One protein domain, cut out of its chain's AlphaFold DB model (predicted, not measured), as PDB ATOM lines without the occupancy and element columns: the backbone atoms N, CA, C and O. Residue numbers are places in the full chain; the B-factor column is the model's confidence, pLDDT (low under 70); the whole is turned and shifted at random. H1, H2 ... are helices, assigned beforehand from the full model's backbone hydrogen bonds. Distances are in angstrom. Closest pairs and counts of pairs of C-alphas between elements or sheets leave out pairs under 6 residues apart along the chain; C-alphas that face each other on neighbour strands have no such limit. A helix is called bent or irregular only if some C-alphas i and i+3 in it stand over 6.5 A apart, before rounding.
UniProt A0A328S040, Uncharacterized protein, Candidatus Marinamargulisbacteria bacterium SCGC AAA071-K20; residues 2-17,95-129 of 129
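Overview. This is residues 2 to 17 and 95 to 129 of the 129 residues of an uncharacterized protein of Candidatus Marinamargulisbacteria bacterium SCGC AAA071-K20 (UniProt A0A328S040). What does the model look like? Three short helices have their centres in a triangle: H1 and H2 run the same way, coming near each other where they begin, and after H2 the chain folds back so that H3 crosses H1 steeply. How is it made up? The printed part has 51 residues with three named helices, H1, H2 and H3 in chain order, and no named strand; its class is all helix. How large is it? It is compact, with a radius of gyration of the C-alphas of 9.9 A and spans of 28 by 25 by 17 A.

Along the chain. Where does the first helix lie? H1 is residues 4 to 13, 14.2 A long, from C-alpha 4 at (200.988, 178.641, 191.198). It is irregular: C-alphas 5 and 8 are 8.1 A apart. Which helices follow? H2 is residues 104 to 113, 14.7 A long. H3 is residues 115 to 125, 15.5 A long, ending with C-alpha 125 at (195.075, 189.557, 191.847).

Arrangement. How does H1 stand to the others? H1 and H3 touch, opposite ways at a steep tilt of 66 degrees; their closest C-alphas, of Ile 10 and Ser 120, are 5.6 A apart. H1 and H2 are close but not clearly touching, with closest C-alphas of Ile 4 and Asp 104 at 5.8 A; they run the same way at a shallow tilt of 34.9 degrees, only just short of steep. How do H2 and H3 meet? They touch only at the corner by their link, closest at the C-alphas of Met 111 and Lys 118, 4.6 A apart, and run opposite ways at a steep tilt of 43 degrees. What do the backbones show? O i to N i+4 pairs are within hydrogen-bond range in 4 of 6 cases in H1, 4 of 6 in H2 and 6 of 7 in H3.

Size, cuts and confidence. Is there a cut? Residues 18 to 94 are not printed, and C-alphas 17 and 95 are 12.3 A apart; the link H1 to H2 runs across this cut, while H2 to H3 is a tight link. What is farthest apart, and where is confidence low? The C-alphas of Glu 99 and Asp 129 are the two farthest apart, at 28.9 A. The mean pLDDT of the printed part is 92.2, with residues 127 to 129 under 70.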
ATOM      1  N   SER A   2     204.123 184.549 189.577       88.19
ATOM      2  CA  SER A   2     203.473 183.301 189.157       88.19
ATOM      3  C   SER A   2     202.227 183.024 190.009       88.19
ATOM      4  O   SER A   2     202.225 183.326 191.202       88.19
ATOM      5  N   LEU A   3     201.164 182.484 189.414       90.56
ATOM      6  CA  LEU A   3     199.914 182.172 190.117       90.56
ATOM      7  C   LEU A   3     200.050 180.905 190.963       90.56
ATOM      8  O   LEU A   3     199.542 180.855 192.086       90.56
ATOM      9  N   ILE A   4     200.778 179.899 190.473       94.25
ATOM     10  CA  ILE A   4     200.988 178.641 191.198       94.25
ATOM     11  C   ILE A   4     201.741 178.836 192.520       94.25
ATOM     12  O   ILE A   4     201.537 178.055 193.450       94.25
ATOM     13  N   SER A   5     202.541 179.901 192.671       94.81
ATOM     14  CA  SER A   5     203.187 180.214 193.956       94.81
ATOM     15  C   SER A   5     202.191 180.655 195.035       94.81
ATOM     16  O   SER A   5     202.486 180.546 196.222       94.81
ATOM     17  N   LYS A   6     200.986 181.093 194.644       95.38
ATOM     18  CA  LYS A   6     199.895 181.496 195.544       95.38
ATOM     19  C   LYS A   6     198.885 180.373 195.804       95.38
ATOM     20  O   LYS A   6     197.781 180.638 196.285       95.38
ATOM     21  N   LYS A   7     199.246 179.119 195.501       96.06
ATOM     22  CA  LYS A   7     198.375 177.940 195.603       96.06
ATOM     23  C   LYS A   7     197.589 177.860 196.908       96.06
ATOM     24  O   LYS A   7     196.374 177.694 196.866       96.06
ATOM     25  N   GLU A   8     198.253 177.973 198.055       96.56
ATOM     26  CA  GLU A   8     197.579 177.838 199.353       96.56
ATOM     27  C   GLU A   8     196.517 178.922 199.567       96.56
ATOM     28  O   GLU A   8     195.402 178.621 199.990       96.56
ATOM     29  N   THR A   9     196.823 180.168 199.198       96.19
ATOM     30  CA  THR A   9     195.887 181.294 199.291       96.19
ATOM     31  C   THR A   9     194.694 181.113 198.353       96.19
ATOM     32  O   THR A   9     193.559 181.365 198.755       96.19
ATOM     33  N   ILE A  10     194.924 180.636 197.124       96.94
ATOM     34  CA  ILE A  10     193.848 180.319 196.172       96.94
ATOM     35  C   ILE A  10     192.966 179.200 196.739       96.94
ATOM     36  O   ILE A  10     191.754 179.345 196.824       96.94
ATOM     37  N   LEU A  11     193.550 178.094 197.202       96.69
ATOM     38  CA  LEU A  11     192.773 176.981 197.752       96.69
ATOM     39  C   LEU A  11     191.992 177.368 199.014       96.69
ATOM     40  O   LEU A  11     190.874 176.897 199.196       96.69
ATOM     41  N   LYS A  12     192.540 178.249 199.857       96.44
ATOM     42  CA  LYS A  12     191.860 178.759 201.054       96.44
ATOM     43  C   LYS A  12     190.623 179.601 200.723       96.44
ATOM     44  O   LYS A  12     189.647 179.550 201.464       96.44
ATOM     45  N   ASN A  13     190.664 180.371 199.635       95.38
ATOM     46  CA  ASN A  13     189.550 181.217 199.191       95.38
ATOM     47  C   ASN A  13     188.586 180.496 198.235       95.38
ATOM     48  O   ASN A  13     187.527 181.028 197.892       95.38
ATOM     49  N   PHE A  14     188.926 179.282 197.802       96.94
ATOM     50  CA  PHE A  14     188.081 178.500 196.921       96.94
ATOM     51  C   PHE A  14     186.796 178.065 197.634       96.94
ATOM     52  O   PHE A  14     186.820 177.331 198.619       96.94
ATOM     53  N   ASN A  15     185.653 178.444 197.060       96.00
ATOM     54  CA  ASN A  15     184.346 177.960 197.482       96.00
ATOM     55  C   ASN A  15     183.578 177.404 196.280       96.00
ATOM     56  O   ASN A  15     183.218 178.150 195.365       96.00
ATOM     57  N   CYS A  16     183.336 176.090 196.264       95.50
ATOM     58  CA  CYS A  16     182.666 175.437 195.144       95.50
ATOM     59  C   CYS A  16     181.268 176.029 194.928       95.50
ATOM     60  O   CYS A  16     180.428 176.030 195.820       95.50
ATOM     61  N   GLN A  17     180.996 176.472 193.702       95.06
ATOM     62  CA  GLN A  17     179.697 177.029 193.319       95.06
ATOM     63  C   GLN A  17     178.723 175.973 192.775       95.06
ATOM     64  O   GLN A  17     177.747 176.329 192.126       95.06
ATOM     65  N   PRO A  95     189.875 171.901 193.730       95.00
ATOM     66  CA  PRO A  95     190.844 171.886 192.628       95.00
ATOM     67  C   PRO A  95     192.309 171.682 193.074       95.00
ATOM     68  O   PRO A  95     193.234 172.084 192.378       95.00
ATOM     69  N   ASN A  96     192.579 171.063 194.224       95.94
ATOM     70  CA  ASN A  96     193.934 170.737 194.700       95.94
ATOM     71  C   ASN A  96     194.547 169.494 194.011       95.94
ATOM     72  O   ASN A  96     195.305 168.742 194.625       95.94
ATOM     73  N   TRP A  97     194.215 169.235 192.748       93.94
ATOM     74  CA  TRP A  97     194.811 168.128 192.001       93.94
ATOM     75  C   TRP A  97     196.179 168.531 191.451       93.94
ATOM     76  O   TRP A  97     196.284 169.634 190.912       93.94
ATOM     77  N   PRO A  98     197.224 167.695 191.577       94.06
ATOM     78  CA  PRO A  98     198.578 168.039 191.141       94.06
ATOM     79  C   PRO A  98     198.651 168.610 189.721       94.06
ATOM     80  O   PRO A  98     199.359 169.588 189.504       94.06
ATOM     81  N   GLU A  99     197.864 168.066 188.793       93.38
ATOM     82  CA  GLU A  99     197.810 168.430 187.375       93.38
ATOM     83  C   GLU A  99     197.379 169.883 187.135       93.38
ATOM     84  O   GLU A  99     197.780 170.483 186.144       93.38
ATOM     85  N   ILE A 100     196.599 170.471 188.047       95.75
ATOM     86  CA  ILE A 100     196.147 171.870 187.966       95.75
ATOM     87  C   ILE A 100     197.284 172.832 188.350       95.75
ATOM     88  O   ILE A 100     197.316 173.974 187.900       95.75
ATOM     89  N   TRP A 101     198.232 172.375 189.174       96.88
ATOM     90  CA  TRP A 101     199.264 173.209 189.799       96.88
ATOM     91  C   TRP A 101     200.662 173.015 189.200       96.88
ATOM     92  O   TRP A 101     201.638 173.476 189.785       96.88
ATOM     93  N   VAL A 102     200.778 172.330 188.056       97.00
ATOM     94  CA  VAL A 102     202.072 172.100 187.383       97.00
ATOM     95  C   VAL A 102     202.629 173.353 186.703       97.00
ATOM     96  O   VAL A 102     203.843 173.474 186.564       97.00
ATOM     97  N   SER A 103     201.764 174.277 186.273       97.44
ATOM     98  CA  SER A 103     202.143 175.560 185.673       97.44
ATOM     99  C   SER A 103     200.985 176.561 185.725       97.44
ATOM    100  O   SER A 103     199.829 176.176 185.938       97.44
ATOM    101  N   ASP A 104     201.280 177.844 185.504       96.75
ATOM    102  CA  ASP A 104     200.249 178.885 185.423       96.75
ATOM    103  C   ASP A 104     199.289 178.625 184.254       96.75
ATOM    104  O   ASP A 104     198.084 178.836 184.377       96.75
ATOM    105  N   GLU A 105     199.778 178.083 183.138       97.44
ATOM    106  CA  GLU A 105     198.948 177.715 181.992       97.44
ATOM    107  C   GLU A 105     197.939 176.621 182.347       97.44
ATOM    108  O   GLU A 105     196.779 176.727 181.949       97.44
ATOM    109  N   ALA A 106     198.348 175.592 183.100       96.94
ATOM    110  CA  ALA A 106     197.449 174.525 183.542       96.94
ATOM    111  C   ALA A 106     196.328 175.080 184.434       96.94
ATOM    112  O   ALA A 106     195.148 174.816 184.188       96.94
ATOM    113  N   LEU A 107     196.685 175.939 185.392       97.25
ATOM    114  CA  LEU A 107     195.725 176.641 186.239       97.25
ATOM    115  C   LEU A 107     194.764 177.508 185.407       97.25
ATOM    116  O   LEU A 107     193.551 177.453 185.609       97.25
ATOM    117  N   LEU A 108     195.276 178.262 184.428       96.56
ATOM    118  CA  LEU A 108     194.466 179.096 183.535       96.56
ATOM    119  C   LEU A 108     193.504 178.275 182.665       96.56
ATOM    120  O   LEU A 108     192.394 178.737 182.391       96.56
ATOM    121  N   GLN A 109     193.886 177.071 182.221       96.50
ATOM    122  CA  GLN A 109     192.949 176.173 181.534       96.50
ATOM    123  C   GLN A 109     191.860 175.686 182.488       96.50
ATOM    124  O   GLN A 109     190.681 175.714 182.134       96.50
ATOM    125  N   GLU A 110     192.221 175.318 183.715       96.62
ATOM    126  CA  GLU A 110     191.251 174.852 184.706       96.62
ATOM    127  C   GLU A 110     190.278 175.966 185.138       96.62
ATOM    128  O   GLU A 110     189.087 175.728 185.344       96.62
ATOM    129  N   MET A 111     190.724 177.224 185.181       96.88
ATOM    130  CA  MET A 111     189.856 178.387 185.416       96.88
ATOM    131  C   MET A 111     188.767 178.554 184.344       96.88
ATOM    132  O   MET A 111     187.724 179.152 184.619       96.88
ATOM    133  N   LYS A 112     188.971 178.033 183.125       96.19
ATOM    134  CA  LYS A 112     187.927 178.014 182.080       96.19
ATOM    135  C   LYS A 112     186.849 176.973 182.373       96.19
ATOM    136  O   LYS A 112     185.712 177.142 181.942       96.19
ATOM    137  N   VAL A 113     187.196 175.923 183.116       95.69
ATOM    138  CA  VAL A 113     186.275 174.869 183.551       95.69
ATOM    139  C   VAL A 113     185.495 175.315 184.784       95.69
ATOM    140  O   VAL A 113     184.265 175.211 184.818       95.69
ATOM    141  N   CYS A 114     186.187 175.807 185.815       96.88
ATOM    142  CA  CYS A 114     185.582 176.070 187.114       96.88
ATOM    143  C   CYS A 114     185.445 177.568 187.428       96.88
ATOM    144  O   CYS A 114     186.442 178.237 187.718       96.88
ATOM    145  N   PRO A 115     184.206 178.101 187.488       96.50
ATOM    146  CA  PRO A 115     183.984 179.511 187.804       96.50
ATOM    147  C   PRO A 115     184.408 179.869 189.237       96.50
ATOM    148  O   PRO A 115     184.863 180.986 189.474       96.50
ATOM    149  N   ALA A 116     184.314 178.926 190.181       97.06
ATOM    150  CA  ALA A 116     184.769 179.120 191.557       97.06
ATOM    151  C   ALA A 116     186.290 179.315 191.636       97.06
ATOM    152  O   ALA A 116     186.763 180.219 192.319       97.06
ATOM    153  N   LEU A 117     187.045 178.495 190.897       97.44
ATOM    154  CA  LEU A 117     188.499 178.609 190.823       97.44
ATOM    155  C   LEU A 117     188.901 179.934 190.174       97.44
ATOM    156  O   LEU A 117     189.727 180.653 190.725       97.44
ATOM    157  N   LYS A 118     188.244 180.308 189.068       97.44
ATOM    158  CA  LYS A 118     188.454 181.608 188.421       97.44
ATOM    159  C   LYS A 118     188.253 182.776 189.389       97.44
ATOM    160  O   LYS A 118     189.124 183.633 189.482       97.44
ATOM    161  N   LYS A 119     187.142 182.792 190.133       96.75
ATOM    162  CA  LYS A 119     186.864 183.836 191.134       96.75
ATOM    163  C   LYS A 119     187.929 183.890 192.221       96.75
ATOM    164  O   LYS A 119     188.353 184.978 192.591       96.75
ATOM    165  N   SER A 120     188.364 182.728 192.701       96.12
ATOM    166  CA  SER A 120     189.371 182.641 193.755       96.12
ATOM    167  C   SER A 120     190.747 183.143 193.321       96.12
ATOM    168  O   SER A 120     191.487 183.661 194.151       96.12
ATOM    169  N   VAL A 121     191.108 182.977 192.047       95.75
ATOM    170  CA  VAL A 121     192.345 183.542 191.493       95.75
ATOM    171  C   VAL A 121     192.212 185.062 191.361       95.75
ATOM    172  O   VAL A 121     193.040 185.796 191.889       95.75
ATOM    173  N   GLN A 122     191.114 185.538 190.767       94.06
ATOM    174  CA  GLN A 122     190.872 186.970 190.552       94.06
ATOM    175  C   GLN A 122     190.792 187.774 191.859       94.06
ATOM    176  O   GLN A 122     191.238 188.916 191.907       94.06
ATOM    177  N   SER A 123     190.259 187.192 192.941       91.12
ATOM    178  CA  SER A 123     190.216 187.863 194.248       91.12
ATOM    179  C   SER A 123     191.596 188.125 194.852       91.12
ATOM    180  O   SER A 123     191.710 188.971 195.727       91.12
ATOM    181  N   ILE A 124     192.617 187.382 194.417       88.00
ATOM    182  CA  ILE A 124     193.997 187.502 194.902       88.00
ATOM    183  C   ILE A 124     194.819 188.438 194.011       88.00
ATOM    184  O   ILE A 124     195.790 189.031 194.465       88.00
ATOM    185  N   GLU A 125     194.457 188.569 192.736       80.44
ATOM    186  CA  GLU A 125     195.075 189.557 191.847       80.44
ATOM    187  C   GLU A 125     194.634 190.976 192.229       80.44
ATOM    188  O   GLU A 125     195.476 191.850 192.370       80.44
ATOM    189  N   ASN A 126     193.344 191.173 192.526       71.38
ATOM    190  CA  ASN A 126     192.796 192.479 192.922       71.38
ATOM    191  C   ASN A 126     193.178 192.929 194.348       71.38
ATOM    192  O   ASN A 126     192.769 194.008 194.764       71.38
ATOM    193  N   SER A 127     193.856 192.087 195.137       59.66
ATOM    194  CA  SER A 127     194.318 192.429 196.493       59.66
ATOM    195  C   SER A 127     195.774 192.895 196.544       59.66
ATOM    196  O   SER A 127     196.240 193.278 197.615       59.66
ATOM    197  N   ASP A 128     196.485 192.804 195.417       54.38
ATOM    198  CA  ASP A 128     197.887 193.206 195.274       54.38
ATOM    199  C   ASP A 128     198.048 194.551 194.525       54.38
ATOM    200  O   ASP A 128     199.183 194.978 194.308       54.38
ATOM    201  N   ASP A 129     196.933 195.199 194.160       44.41
ATOM    202  CA  ASP A 129     196.839 196.578 193.642       44.41
ATOM    203  C   ASP A 129     196.407 197.551 194.758       44.41
ATOM    204  O   ASP A 129     196.934 198.689 194.793       44.41
TER     205      ASP A 129